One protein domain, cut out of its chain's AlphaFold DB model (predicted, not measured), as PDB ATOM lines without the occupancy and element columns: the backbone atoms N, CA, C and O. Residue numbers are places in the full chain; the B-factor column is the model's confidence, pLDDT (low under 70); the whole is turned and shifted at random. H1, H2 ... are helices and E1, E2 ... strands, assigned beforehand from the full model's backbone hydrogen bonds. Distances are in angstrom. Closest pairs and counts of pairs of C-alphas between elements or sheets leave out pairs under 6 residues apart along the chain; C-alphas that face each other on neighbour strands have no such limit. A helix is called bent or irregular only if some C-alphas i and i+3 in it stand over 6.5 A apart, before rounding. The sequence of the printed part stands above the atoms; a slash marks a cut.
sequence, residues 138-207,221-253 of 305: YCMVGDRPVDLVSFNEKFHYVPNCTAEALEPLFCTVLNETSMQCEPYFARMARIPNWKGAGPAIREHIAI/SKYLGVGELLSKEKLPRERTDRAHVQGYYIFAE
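AT A GLANCE: This is residues 138 to 207 and 221 to 253 of the 305 residues of an uncharacterized protein of Anisakis simplex (UniProt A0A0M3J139). With little regular structure, two short helices, H2 and H3, run side by side between strand pair E1 E4 and hairpin E2 E3; H1 lies to one side. Unnamed residues 221 to 253 loop towards the end opposite the hairpin. The 103 printed residues, 41 in named elements, run E1 H1 H2 E2 E3 H3 E4: mixed class, two antiparallel sheets, compact, radius of gyration of the C-alphas 14.0 A, spans 45 by 31 by 27 A.

HOW THE PARTS SIT: E1, residues 138 to 141, is antiparallel to E4, residues 201 to 205; N 138 and O 204, 3.0 A apart, are within hydrogen-bond range. H1, residues 148 to 155, is close but not clearly touching H2, residues 163 to 170; the closest C-alphas, of Phe 151 and Leu 169, are 7.8 A apart. E2, residues 171 to 175, and E3, residues 178 to 181, form an antiparallel hairpin; N 172 and O 180, 2.9 A apart, are within range. H3, residues 183 to 189, is close but not clearly touching H2, at a shallow tilt of 18 degrees, opposite ways; the closest C-alphas, of Ala 163 and Ala 189, are 5.6 A apart. Every O i to N i+4 pair is within range in H1 and H3, 2 of 4 in H2.

IN THESE COORDINATES: E1 begins at C-alpha 138 (41.879, -19.753, -1.696). H2 is irregular, C-alphas 165 and 168 being 7.1 A apart. E4, 13.5 A long, ends at C-alpha 205 (41.648, -23.592, -7.058).

THE WHOLE: The farthest C-alphas, of Glu 176 and Ser 221, are 46.1 A apart. H3 to E4 is a long link. Residues 208 to 220 are cut out, a 19.1 A gap between C-alphas 207 and 221. Residues 234 to 247 have pLDDT under 70.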
ATOM      1  N   TYR A 138      42.107 -19.901  -3.129       89.69
ATOM      2  CA  TYR A 138      41.879 -19.753  -1.696       89.69
ATOM      3  C   TYR A 138      42.923 -20.551  -0.926       89.69
ATOM      4  O   TYR A 138      43.441 -21.558  -1.418       89.69
ATOM      5  N   CYS A 139      43.248 -20.081   0.272       91.00
ATOM      6  CA  CYS A 139      44.262 -20.702   1.104       91.00
ATOM      7  C   CYS A 139      43.639 -21.746   2.035       91.00
ATOM      8  O   CYS A 139      42.635 -21.480   2.701       91.00
ATOM      9  N   MET A 140      44.250 -22.928   2.082       89.50
ATOM     10  CA  MET A 140      43.883 -24.005   2.998       89.50
ATOM     11  C   MET A 140      45.040 -24.283   3.949       89.50
ATOM     12  O   MET A 140      46.190 -24.391   3.522       89.50
ATOM     13  N   VAL A 141      44.720 -24.468   5.227       89.50
ATOM     14  CA  VAL A 141      45.626 -25.016   6.240       89.50
ATOM     15  C   VAL A 141      45.157 -26.439   6.520       89.50
ATOM     16  O   VAL A 141      44.147 -26.646   7.193       89.50
ATOM     17  N   GLY A 142      45.853 -27.425   5.950       87.75
ATOM     18  CA  GLY A 142      45.469 -28.834   6.026       87.75
ATOM     19  C   GLY A 142      44.136 -29.102   5.320       87.75
ATOM     20  O   GLY A 142      44.077 -29.173   4.090       87.75
ATOM     21  N   ASP A 143      43.072 -29.274   6.104       86.81
ATOM     22  CA  ASP A 143      41.691 -29.503   5.655       86.81
ATOM     23  C   ASP A 143      40.745 -28.309   5.903       86.81
ATOM     24  O   ASP A 143      39.572 -28.380   5.525       86.81
ATOM     25  N   ARG A 144      41.248 -27.206   6.477       88.00
ATOM     26  CA  ARG A 144      40.463 -26.031   6.896       88.00
ATOM     27  C   ARG A 144      40.755 -24.807   6.007       88.00
ATOM     28  O   ARG A 144      41.929 -24.479   5.821       88.00
ATOM     29  N   PRO A 145      39.738 -24.108   5.470       90.31
ATOM     30  CA  PRO A 145      39.923 -22.865   4.731       90.31
ATOM     31  C   PRO A 145      40.172 -21.686   5.674       90.31
ATOM     32  O   PRO A 145      39.609 -21.615   6.769       90.31
ATOM     33  N   VAL A 146      41.002 -20.750   5.215       89.94
ATOM     34  CA  VAL A 146      41.337 -19.516   5.937       89.94
ATOM     35  C   VAL A 146      40.456 -18.368   5.454       89.94
ATOM     36  O   VAL A 146      40.294 -18.166   4.249       89.94
ATOM     37  N   ASP A 147      39.930 -17.585   6.391       88.75
ATOM     38  CA  ASP A 147      39.197 -16.356   6.107       88.75
ATOM     39  C   ASP A 147      40.156 -15.179   5.877       88.75
ATOM     40  O   ASP A 147      40.495 -14.407   6.778       88.75
ATOM     41  N   LEU A 148      40.607 -15.050   4.630       86.94
ATOM     42  CA  LEU A 148      41.441 -13.932   4.187       86.94
ATOM     43  C   LEU A 148      40.640 -12.639   3.972       86.94
ATOM     44  O   LEU A 148      41.240 -11.569   3.885       86.94
ATOM     45  N   VAL A 149      39.307 -12.714   3.877       84.50
ATOM     46  CA  VAL A 149      38.455 -11.548   3.609       84.50
ATOM     47  C   VAL A 149      38.361 -10.693   4.863       84.50
ATOM     48  O   VAL A 149      38.747  -9.527   4.823       84.50
ATOM     49  N   SER A 150      37.973 -11.290   5.993       83.00
ATOM     50  CA  SER A 150      37.916 -10.591   7.284       83.00
ATOM     51  C   SER A 150      39.282 -10.049   7.708       83.00
ATOM     52  O   SER A 150      39.382  -8.989   8.326       83.00
ATOM     53  N   PHE A 151      40.360 -10.754   7.351       83.62
ATOM     54  CA  PHE A 151      41.717 -10.273   7.591       83.62
ATOM     55  C   PHE A 151      42.043  -9.031   6.750       83.62
ATOM     56  O   PHE A 151      42.522  -8.027   7.283       83.62
ATOM     57  N   ASN A 152      41.748  -9.071   5.450       85.38
ATOM     58  CA  ASN A 152      41.991  -7.953   4.544       85.38
ATOM     59  C   ASN A 152      41.148  -6.718   4.897       85.38
ATOM     60  O   ASN A 152      41.634  -5.598   4.772       85.38
ATOM     61  N   GLU A 153      39.919  -6.893   5.386       80.00
ATOM     62  CA  GLU A 153      39.099  -5.778   5.881       80.00
ATOM     63  C   GLU A 153      39.749  -5.056   7.068       80.00
ATOM     64  O   GLU A 153      39.632  -3.839   7.187       80.00
ATOM     65  N   LYS A 154      40.462  -5.792   7.928       81.56
ATOM     66  CA  LYS A 154      41.088  -5.241   9.133       81.56
ATOM     67  C   LYS A 154      42.471  -4.643   8.883       81.56
ATOM     68  O   LYS A 154      42.814  -3.638   9.499       81.56
ATOM     69  N   PHE A 155      43.276  -5.273   8.028       82.75
ATOM     70  CA  PHE A 155      44.687  -4.918   7.837       82.75
ATOM     71  C   PHE A 155      45.013  -4.340   6.451       82.75
ATOM     72  O   PHE A 155      46.136  -3.891   6.241       82.75
ATOM     73  N   HIS A 156      44.054  -4.302   5.520       85.75
ATOM     74  CA  HIS A 156      44.194  -3.754   4.161       85.75
ATOM     75  C   HIS A 156      45.292  -4.397   3.290       85.75
ATOM     76  O   HIS A 156      45.773  -3.780   2.337       85.75
ATOM     77  N   TYR A 157      45.678  -5.641   3.581       87.94
ATOM     78  CA  TYR A 157      46.527  -6.449   2.708       87.94
ATOM     79  C   TYR A 157      46.149  -7.934   2.778       87.94
ATOM     80  O   TYR A 157      45.599  -8.406   3.774       87.94
ATOM     81  N   VAL A 158      46.486  -8.685   1.725       85.25
ATOM     82  CA  VAL A 158      46.283 -10.139   1.654       85.25
ATOM     83  C   VAL A 158      47.645 -10.836   1.749       85.25
ATOM     84  O   VAL A 158      48.490 -10.605   0.881       85.25
ATOM     85  N   PRO A 159      47.896 -11.661   2.783       87.88
ATOM     86  CA  PRO A 159      49.137 -12.420   2.891       87.88
ATOM     87  C   PRO A 159      49.198 -13.544   1.850       87.88
ATOM     88  O   PRO A 159      48.174 -14.091   1.433       87.88
ATOM     89  N   ASN A 160      50.417 -13.926   1.465       88.81
ATOM     90  CA  ASN A 160      50.634 -15.120   0.649       88.81
ATOM     91  C   ASN A 160      50.228 -16.380   1.430       88.81
ATOM     92  O   ASN A 160      50.341 -16.429   2.652       88.81
ATOM     93  N   CYS A 161      49.803 -17.431   0.729       88.44
ATOM     94  CA  CYS A 161      49.441 -18.701   1.361       88.44
ATOM     95  C   CYS A 161      50.686 -19.547   1.695       88.44
ATOM     96  O   CYS A 161      50.884 -20.641   1.166       88.44
ATOM     97  N   THR A 162      51.560 -19.018   2.551       89.50
ATOM     98  CA  THR A 162      52.751 -19.699   3.077       89.50
ATOM     99  C   THR A 162      52.700 -19.732   4.600       89.50
ATOM    100  O   THR A 162      52.009 -18.923   5.216       89.50
ATOM    101  N   ALA A 163      53.422 -20.674   5.217       87.06
ATOM    102  CA  ALA A 163      53.447 -20.809   6.674       87.06
ATOM    103  C   ALA A 163      53.843 -19.488   7.354       87.06
ATOM    104  O   ALA A 163      53.086 -18.996   8.178       87.06
ATOM    105  N   GLU A 164      54.946 -18.877   6.915       87.12
ATOM    106  CA  GLU A 164      55.488 -17.619   7.452       87.12
ATOM    107  C   GLU A 164      54.522 -16.433   7.291       87.12
ATOM    108  O   GLU A 164      54.327 -15.644   8.211       87.12
ATOM    109  N   ALA A 165      53.861 -16.309   6.135       87.06
ATOM    110  CA  ALA A 165      52.963 -15.183   5.872       87.06
ATOM    111  C   ALA A 165      51.623 -15.285   6.625       87.06
ATOM    112  O   ALA A 165      50.944 -14.273   6.806       87.06
ATOM    113  N   LEU A 166      51.242 -16.487   7.071       88.50
ATOM    114  CA  LEU A 166      50.018 -16.750   7.836       88.50
ATOM    115  C   LEU A 166      50.232 -16.732   9.354       88.50
ATOM    116  O   LEU A 166      49.248 -16.700  10.092       88.50
ATOM    117  N   GLU A 167      51.475 -16.709   9.838       87.38
ATOM    118  CA  GLU A 167      51.785 -16.566  11.267       87.38
ATOM    119  C   GLU A 167      51.028 -15.416  11.955       87.38
ATOM    120  O   GLU A 167      50.424 -15.682  12.994       87.38
ATOM    121  N   PRO A 168      50.927 -14.185  11.405       85.56
ATOM    122  CA  PRO A 168      50.187 -13.106  12.070       85.56
ATOM    123  C   PRO A 168      48.680 -13.376  12.237       85.56
ATOM    124  O   PRO A 168      48.023 -12.683  13.014       85.56
ATOM    125  N   LEU A 169      48.109 -14.355  11.524       85.56
ATOM    126  CA  LEU A 169      46.697 -14.735  11.656       85.56
ATOM    127  C   LEU A 169      46.466 -15.756  12.777       85.56
ATOM    128  O   LEU A 169      45.382 -15.775  13.360       85.56
ATOM    129  N   PHE A 170      47.444 -16.624  13.041       86.94
ATOM    130  CA  PHE A 170      47.286 -17.802  13.906       86.94
ATOM    131  C   PHE A 170      48.231 -17.820  15.109       86.94
ATOM    132  O   PHE A 170      48.121 -18.698  15.967       86.94
ATOM    133  N   CYS A 171      49.161 -16.872  15.185       86.38
ATOM    134  CA  CYS A 171      50.140 -16.767  16.249       86.38
ATOM    135  C   CYS A 171      50.001 -15.442  16.993       86.38
ATOM    136  O   CYS A 171      49.831 -14.375  16.408       86.38
ATOM    137  N   THR A 172      50.096 -15.525  18.317       82.06
ATOM    138  CA  THR A 172      50.131 -14.371  19.211       82.06
ATOM    139  C   THR A 172      51.534 -14.231  19.784       82.06
ATOM    140  O   THR A 172      52.155 -15.209  20.209       82.06
ATOM    141  N   VAL A 173      52.062 -13.011  19.765       81.19
ATOM    142  CA  VAL A 173      53.357 -12.695  20.370       81.19
ATOM    143  C   VAL A 173      53.112 -12.410  21.850       81.19
ATOM    144  O   VAL A 173      52.382 -11.479  22.180       81.19
ATOM    145  N   LEU A 174      53.672 -13.235  22.739       79.12
ATOM    146  CA  LEU A 174      53.534 -13.074  24.193       79.12
ATOM    147  C   LEU A 174      54.668 -12.220  24.776       79.12
ATOM    148  O   LEU A 174      54.405 -11.390  25.635       79.12
ATOM    149  N   ASN A 175      55.899 -12.413  24.290       81.75
ATOM    150  CA  ASN A 175      57.097 -11.614  24.589       81.75
ATOM    151  C   ASN A 175      57.930 -11.443  23.302       81.75
ATOM    152  O   ASN A 175      57.689 -12.156  22.330       81.75
ATOM    153  N   GLU A 176      58.973 -10.599  23.318       71.69
ATOM    154  CA  GLU A 176      59.889 -10.396  22.172       71.69
ATOM    155  C   GLU A 176      60.509 -11.698  21.617       71.69
ATOM    156  O   GLU A 176      60.926 -11.734  20.463       71.69
ATOM    157  N   THR A 177      60.547 -12.780  22.406       71.56
ATOM    158  CA  THR A 177      61.128 -14.079  22.018       71.56
ATOM    159  C   THR A 177      60.155 -15.259  22.047       71.56
ATOM    160  O   THR A 177      60.514 -16.340  21.577       71.56
ATOM    161  N   SER A 178      58.932 -15.103  22.576       75.19
ATOM    162  CA  SER A 178      57.965 -16.205  22.687       75.19
ATOM    163  C   SER A 178      56.703 -15.948  21.868       75.19
ATOM    164  O   SER A 178      55.871 -15.103  22.200       75.19
ATOM    165  N   MET A 179      56.551 -16.739  20.806       81.50
ATOM    166  CA  MET A 179      55.373 -16.775  19.946       81.50
ATOM    167  C   MET A 179      54.536 -18.015  20.278       81.50
ATOM    168  O   MET A 179      55.035 -19.140  20.207       81.50
ATOM    169  N   GLN A 180      53.271 -17.820  20.650       83.94
ATOM    170  CA  GLN A 180      52.322 -18.910  20.863       83.94
ATOM    171  C   GLN A 180      51.365 -18.988  19.675       83.94
ATOM    172  O   GLN A 180      50.528 -18.109  19.472       83.94
ATOM    173  N   CYS A 181      51.506 -20.059  18.896       84.38
ATOM    174  CA  CYS A 181      50.646 -20.356  17.757       84.38
ATOM    175  C   CYS A 181      49.529 -21.329  18.115       84.38
ATOM    176  O   CYS A 181      49.676 -22.180  18.997       84.38
ATOM    177  N   GLU A 182      48.436 -21.234  17.365       85.75
ATOM    178  CA  GLU A 182      47.331 -22.180  17.415       85.75
ATOM    179  C   GLU A 182      47.843 -23.621  17.145       85.75
ATOM    180  O   GLU A 182      48.632 -23.841  16.214       85.75
ATOM    181  N   PRO A 183      47.468 -24.619  17.976       85.38
ATOM    182  CA  PRO A 183      48.067 -25.954  17.929       85.38
ATOM    183  C   PRO A 183      47.891 -26.685  16.594       85.38
ATOM    184  O   PRO A 183      48.783 -27.436  16.181       85.38
ATOM    185  N   TYR A 184      46.751 -26.504  15.922       84.94
ATOM    186  CA  TYR A 184      46.489 -27.128  14.632       84.94
ATOM    187  C   TYR A 184      47.345 -26.487  13.528       84.94
ATOM    188  O   TYR A 184      48.023 -27.212  12.795       84.94
ATOM    189  N   PHE A 185      47.414 -25.158  13.458       88.50
ATOM    190  CA  PHE A 185      48.278 -24.426  12.533       88.50
ATOM    191  C   PHE A 185      49.750 -24.820  12.696       88.50
ATOM    192  O   PHE A 185      50.397 -25.195  11.717       88.50
ATOM    193  N   ALA A 186      50.265 -24.841  13.930       88.00
ATOM    194  CA  ALA A 186      51.652 -25.218  14.208       88.00
ATOM    195  C   ALA A 186      51.969 -26.663  13.782       88.00
ATOM    196  O   ALA A 186      53.085 -26.963  13.351       88.00
ATOM    197  N   ARG A 187      50.987 -27.573  13.877       88.50
ATOM    198  CA  ARG A 187      51.111 -28.948  13.377       88.50
ATOM    199  C   ARG A 187      51.168 -28.977  11.852       88.50
ATOM    200  O   ARG A 187      52.029 -29.654  11.301       88.50
ATOM    201  N   MET A 188      50.277 -28.248  11.181       88.56
ATOM    202  CA  MET A 188      50.198 -28.226   9.718       88.56
ATOM    203  C   MET A 188      51.409 -27.541   9.081       88.56
ATOM    204  O   MET A 188      51.934 -28.048   8.096       88.56
ATOM    205  N   ALA A 189      51.928 -26.467   9.677       88.62
ATOM    206  CA  ALA A 189      53.124 -25.772   9.196       88.62
ATOM    207  C   ALA A 189      54.370 -26.679   9.125       88.62
ATOM    208  O   ALA A 189      55.237 -26.476   8.279       88.62
ATOM    209  N   ARG A 190      54.450 -27.716   9.972       89.69
ATOM    210  CA  ARG A 190      55.574 -28.670   9.995       89.69
ATOM    211  C   ARG A 190      55.455 -29.806   8.980       89.69
ATOM    212  O   ARG A 190      56.409 -30.566   8.845       89.69
ATOM    213  N   ILE A 191      54.310 -29.979   8.313       88.25
ATOM    214  CA  ILE A 191      54.077 -31.106   7.400       88.25
ATOM    215  C   ILE A 191      54.396 -30.673   5.956       88.25
ATOM    216  O   ILE A 191      53.590 -29.973   5.335       88.25
ATOM    217  N   PRO A 192      55.532 -31.119   5.379       83.94
ATOM    218  CA  PRO A 192      55.932 -30.730   4.026       83.94
ATOM    219  C   PRO A 192      55.164 -31.478   2.931       83.94
ATOM    220  O   PRO A 192      55.092 -30.996   1.808       83.94
ATOM    221  N   ASN A 193      54.593 -32.646   3.242       88.06
ATOM    222  CA  ASN A 193      53.842 -33.471   2.297       88.06
ATOM    223  C   ASN A 193      52.532 -33.950   2.921       88.06
ATOM    224  O   ASN A 193      52.498 -34.892   3.711       88.06
ATOM    225  N   TRP A 194      51.436 -33.313   2.530       83.69
ATOM    226  CA  TRP A 194      50.082 -33.645   2.939       83.69
ATOM    227  C   TRP A 194      49.380 -34.435   1.837       83.69
ATOM    228  O   TRP A 194      49.075 -33.903   0.769       83.69
ATOM    229  N   LYS A 195      49.120 -35.723   2.098       83.19
ATOM    230  CA  LYS A 195      48.370 -36.629   1.205       83.19
ATOM    231  C   LYS A 195      48.877 -36.653  -0.250       83.19
ATOM    232  O   LYS A 195      48.091 -36.789  -1.179       83.19
ATOM    233  N   GLY A 196      50.191 -36.506  -0.445       80.19
ATOM    234  CA  GLY A 196      50.826 -36.564  -1.768       80.19
ATOM    235  C   GLY A 196      50.603 -35.336  -2.661       80.19
ATOM    236  O   GLY A 196      50.961 -35.385  -3.831       80.19
ATOM    237  N   ALA A 197      50.044 -34.240  -2.130       77.50
ATOM    238  CA  ALA A 197      49.696 -33.032  -2.888       77.50
ATOM    239  C   ALA A 197      50.573 -31.803  -2.549       77.50
ATOM    240  O   ALA A 197      50.161 -30.668  -2.780       77.50
ATOM    241  N   GLY A 198      51.768 -32.019  -1.985       85.25
ATOM    242  CA  GLY A 198      52.675 -30.954  -1.529       85.25
ATOM    243  C   GLY A 198      52.417 -30.510  -0.080       85.25
ATOM    244  O   GLY A 198      51.851 -31.291   0.692       85.25
ATOM    245  N   PRO A 199      52.825 -29.291   0.325       90.25
ATOM    246  CA  PRO A 199      52.734 -28.834   1.715       90.25
ATOM    247  C   PRO A 199      51.295 -28.812   2.244       90.25
ATOM    248  O   PRO A 199      50.322 -28.711   1.487       90.25
ATOM    249  N   ALA A 200      51.140 -28.937   3.568       88.25
ATOM    250  CA  ALA A 200      49.823 -28.892   4.207       88.25
ATOM    251  C   ALA A 200      49.156 -27.514   4.082       88.25
ATOM    252  O   ALA A 200      47.936 -27.444   3.958       88.25
ATOM    253  N   ILE A 201      49.952 -26.444   4.078       91.12
ATOM    254  CA  ILE A 201      49.510 -25.086   3.759       91.12
ATOM    255  C   ILE A 201      49.734 -24.873   2.268       91.12
ATOM    256  O   ILE A 201      50.874 -24.917   1.801       91.12
ATOM    257  N   ARG A 202      48.649 -24.698   1.517       89.75
ATOM    258  CA  ARG A 202      48.718 -24.518   0.065       89.75
ATOM    259  C   ARG A 202      47.483 -23.828  -0.487       89.75
ATOM    260  O   ARG A 202      46.391 -23.893   0.084       89.75
ATOM    261  N   GLU A 203      47.663 -23.218  -1.648       88.81
ATOM    262  CA  GLU A 203      46.566 -22.638  -2.411       88.81
ATOM    263  C   GLU A 203      45.798 -23.717  -3.165       88.81
ATOM    264  O   GLU A 203      46.373 -24.583  -3.826       88.81
ATOM    265  N   HIS A 204      44.478 -23.621  -3.105       86.38
ATOM    266  CA  HIS A 204      43.570 -24.439  -3.882       86.38
ATOM    267  C   HIS A 204      42.802 -23.586  -4.885       86.38
ATOM    268  O   HIS A 204      42.471 -22.426  -4.644       86.38
ATOM    269  N   ILE A 205      42.496 -24.191  -6.030       85.81
ATOM    270  CA  ILE A 205      41.648 -23.592  -7.058       85.81
ATOM    271  C   ILE A 205      40.187 -23.809  -6.646       85.81
ATOM    272  O   ILE A 205      39.783 -24.946  -6.404       85.81
ATOM    273  N   ALA A 206      39.393 -22.738  -6.566       85.12
ATOM    274  CA  ALA A 206      37.981 -22.808  -6.169       85.12
ATOM    275  C   ALA A 206      37.109 -23.496  -7.224       85.12
ATOM    276  O   ALA A 206      36.216 -24.266  -6.884       85.12
ATOM    277  N   ILE A 207      37.388 -23.243  -8.505       85.75
ATOM    278  CA  ILE A 207      36.626 -23.784  -9.635       85.75
ATOM    279  C   ILE A 207      37.592 -24.546 -10.555       85.75
ATOM    280  O   ILE A 207      38.125 -23.969 -11.505       85.75
ATOM    281  N   SER A 221      26.093 -35.112   1.384       88.44
ATOM    282  CA  SER A 221      25.664 -33.989   2.214       88.44
ATOM    283  C   SER A 221      26.672 -33.636   3.316       88.44
ATOM    284  O   SER A 221      27.191 -34.494   4.043       88.44
ATOM    285  N   LYS A 222      26.896 -32.328   3.468       87.44
ATOM    286  CA  LYS A 222      27.722 -31.716   4.512       87.44
ATOM    287  C   LYS A 222      26.856 -30.744   5.315       87.44
ATOM    288  O   LYS A 222      26.817 -29.557   5.026       87.44
ATOM    289  N   TYR A 223      26.109 -31.279   6.277       88.62
ATOM    290  CA  TYR A 223      25.347 -30.469   7.229       88.62
ATOM    291  C   TYR A 223      26.248 -30.060   8.391       88.62
ATOM    292  O   TYR A 223      26.947 -30.913   8.940       88.62
ATOM    293  N   LEU A 224      26.212 -28.777   8.745       84.94
ATOM    294  CA  LEU A 224      26.974 -28.193   9.848       84.94
ATOM    295  C   LEU A 224      26.022 -27.607  10.893       84.94
ATOM    296  O   LEU A 224      24.987 -27.026  10.556       84.94
ATOM    297  N   GLY A 225      26.384 -27.759  12.163       84.81
ATOM    298  CA  GLY A 225      25.776 -27.055  13.290       84.81
ATOM    299  C   GLY A 225      26.314 -25.630  13.454       84.81
ATOM    300  O   GLY A 225      27.343 -25.272  12.888       84.81
ATOM    301  N   VAL A 226      25.629 -24.818  14.265       83.88
ATOM    302  CA  VAL A 226      26.084 -23.454  14.595       83.88
ATOM    303  C   VAL A 226      27.465 -23.506  15.254       83.88
ATOM    304  O   VAL A 226      27.671 -24.260  16.211       83.88
ATOM    305  N   GLY A 227      28.394 -22.693  14.749       80.75
ATOM    306  CA  GLY A 227      29.762 -22.584  15.254       80.75
ATOM    307  C   GLY A 227      30.645 -23.795  14.946       80.75
ATOM    308  O   GLY A 227      31.745 -23.893  15.486       80.75
ATOM    309  N   GLU A 228      30.188 -24.739  14.115       82.56
ATOM    310  CA  GLU A 228      31.061 -25.791  13.594       82.56
ATOM    311  C   GLU A 228      31.967 -25.220  12.497       82.56
ATOM    312  O   GLU A 228      31.544 -24.417  11.665       82.56
ATOM    313  N   LEU A 229      33.236 -25.622  12.517       82.69
ATOM    314  CA  LEU A 229      34.239 -25.167  11.564       82.69
ATOM    315  C   LEU A 229      34.059 -25.868  10.212       82.69
ATOM    316  O   LEU A 229      33.817 -27.076  10.149       82.69
ATOM    317  N   LEU A 230      34.205 -25.113   9.124       85.25
ATOM    318  CA  LEU A 230      34.158 -25.656   7.775       85.25
ATOM    319  C   LEU A 230      35.441 -26.454   7.497       85.25
ATOM    320  O   LEU A 230      36.531 -25.897   7.481       85.25
ATOM    321  N   SER A 231      35.321 -27.758   7.256       83.62
ATOM    322  CA  SER A 231      36.434 -28.600   6.802       83.62
ATOM    323  C   SER A 231      36.046 -29.373   5.542       83.62
ATOM    324  O   SER A 231      34.879 -29.730   5.338       83.62
ATOM    325  N   LYS A 232      37.033 -29.649   4.677       80.31
ATOM    326  CA  LYS A 232      36.845 -30.531   3.519       80.31
ATOM    327  C   LYS A 232      36.428 -31.941   3.961       80.31
ATOM    328  O   LYS A 232      35.633 -32.574   3.256       80.31
ATOM    329  N   GLU A 233      36.915 -32.400   5.113       74.44
ATOM    330  CA  GLU A 233      36.719 -33.748   5.644       74.44
ATOM    331  C   GLU A 233      35.820 -33.742   6.885       74.44
ATOM    332  O   GLU A 233      35.889 -32.856   7.736       74.44
ATOM    333  N   LYS A 234      34.959 -34.762   7.010       63.25
ATOM    334  CA  LYS A 234      34.262 -35.012   8.276       63.25
ATOM    335  C   LYS A 234      35.302 -35.495   9.278       63.25
ATOM    336  O   LYS A 234      35.643 -36.677   9.277       63.25
ATOM    337  N   LEU A 235      35.795 -34.593  10.123       59.66
ATOM    338  CA  LEU A 235      36.544 -35.006  11.301       59.66
ATOM    339  C   LEU A 235      35.666 -35.972  12.123       59.66
ATOM    340  O   LEU A 235      34.456 -35.739  12.262       59.66
ATOM    341  N   PRO A 236      36.237 -37.041  12.708       50.69
ATOM    342  CA  PRO A 236      35.618 -37.632  13.884       50.69
ATOM    343  C   PRO A 236      35.407 -36.489  14.878       50.69
ATOM    344  O   PRO A 236      36.289 -35.648  15.010       50.69
ATOM    345  N   ARG A 237      34.230 -36.409  15.512       47.56
ATOM    346  CA  ARG A 237      33.895 -35.380  16.512       47.56
ATOM    347  C   ARG A 237      34.923 -35.391  17.650       47.56
ATOM    348  O   ARG A 237      34.687 -35.990  18.696       47.56
ATOM    349  N   GLU A 238      36.058 -34.740  17.456       45.50
ATOM    350  CA  GLU A 238      37.040 -34.527  18.497       45.50
ATOM    351  C   GLU A 238      36.512 -33.353  19.313       45.50
ATOM    352  O   GLU A 238      36.367 -32.222  18.850       45.50
ATOM    353  N   ARG A 239      36.043 -33.693  20.511       45.00
ATOM    354  CA  ARG A 239      35.190 -32.880  21.386       45.00
ATOM    355  C   ARG A 239      35.923 -31.669  21.992       45.00
ATOM    356  O   ARG A 239      35.376 -31.030  22.884       45.00
ATOM    357  N   THR A 240      37.144 -31.373  21.552       41.62
ATOM    358  CA  THR A 240      38.125 -30.574  22.300       41.62
ATOM    359  C   THR A 240      38.365 -29.149  21.801       41.62
ATOM    360  O   THR A 240      38.803 -28.333  22.602       41.62
ATOM    361  N   ASP A 241      37.972 -28.762  20.586       46.19
ATOM    362  CA  ASP A 241      38.386 -27.451  20.040       46.19
ATOM    363  C   ASP A 241      37.287 -26.370  20.044       46.19
ATOM    364  O   ASP A 241      37.301 -25.456  19.232       46.19
ATOM    365  N   ARG A 242      36.302 -26.413  20.953       47.38
ATOM    366  CA  ARG A 242      35.361 -25.275  21.098       47.38
ATOM    367  C   ARG A 242      35.905 -24.127  21.951       47.38
ATOM    368  O   ARG A 242      35.385 -23.023  21.860       47.38
ATOM    369  N   ALA A 243      36.917 -24.378  22.779       44.22
ATOM    370  CA  ALA A 243      37.356 -23.415  23.790       44.22
ATOM    371  C   ALA A 243      38.551 -22.536  23.365       44.22
ATOM    372  O   ALA A 243      38.773 -21.506  23.991       44.22
ATOM    373  N   HIS A 244      39.304 -22.904  22.318       48.44
ATOM    374  CA  HIS A 244      40.593 -22.261  22.004       48.44
ATOM    375  C   HIS A 244      40.913 -22.102  20.506       48.44
ATOM    376  O   HIS A 244      42.081 -21.989  20.143       48.44
ATOM    377  N   VAL A 245      39.919 -22.045  19.613       57.22
ATOM    378  CA  VAL A 245      40.199 -21.715  18.200       57.22
ATOM    379  C   VAL A 245      40.315 -20.196  18.058       57.22
ATOM    380  O   VAL A 245      39.363 -19.503  17.712       57.22
ATOM    381  N   GLN A 246      41.494 -19.673  18.384       58.31
ATOM    382  CA  GLN A 246      41.915 -18.315  18.047       58.31
ATOM    383  C   GLN A 246      42.548 -18.353  16.653       58.31
ATOM    384  O   GLN A 246      43.739 -18.607  16.508       58.31
ATOM    385  N   GLY A 247      41.742 -18.171  15.609       63.72
ATOM    386  CA  GLY A 247      42.243 -18.154  14.238       63.72
ATOM    387  C   GLY A 247      41.187 -17.698  13.240       63.72
ATOM    388  O   GLY A 247      39.992 -17.886  13.468       63.72
ATOM    389  N   TYR A 248      41.635 -17.111  12.130       81.50
ATOM    390  CA  TYR A 248      40.791 -16.689  11.005       81.50
ATOM    391  C   TYR A 248      40.337 -17.912  10.189       81.50
ATOM    392  O   TYR A 248      40.756 -18.117   9.051       81.50
ATOM    393  N   TYR A 249      39.517 -18.769  10.795       86.50
ATOM    394  CA  TYR A 249      38.854 -19.882  10.122       86.50
ATOM    395  C   TYR A 249      37.400 -19.545   9.805       86.50
ATOM    396  O   TYR A 249      36.780 -18.709  10.457       86.50
ATOM    397  N   ILE A 250      36.842 -20.249   8.821       87.44
ATOM    398  CA  ILE A 250      35.442 -20.089   8.431       87.44
ATOM    399  C   ILE A 250      34.565 -21.008   9.288       87.44
ATOM    400  O   ILE A 250      34.739 -22.230   9.293       87.44
ATOM    401  N   PHE A 251      33.595 -20.416   9.982       85.62
ATOM    402  CA  PHE A 251      32.622 -21.125  10.812       85.62
ATOM    403  C   PHE A 251      31.223 -21.047  10.206       85.62
ATOM    404  O   PHE A 251      30.861 -20.071   9.554       85.62
ATOM    405  N   ALA A 252      30.413 -22.074  10.449       86.06
ATOM    406  CA  ALA A 252      29.002 -22.043  10.100       86.06
ATOM    407  C   ALA A 252      28.242 -21.096  11.043       86.06
ATOM    408  O   ALA A 252      28.076 -21.386  12.231       86.06
ATOM    409  N   GLU A 253      27.745 -19.982  10.507       83.44
ATOM    410  CA  GLU A 253      26.938 -19.015  11.266       83.44
ATOM    411  C   GLU A 253      25.570 -19.581  11.668       83.44
ATOM    412  O   GLU A 253      25.053 -19.265  12.738       83.44
TER     413      GLU A 253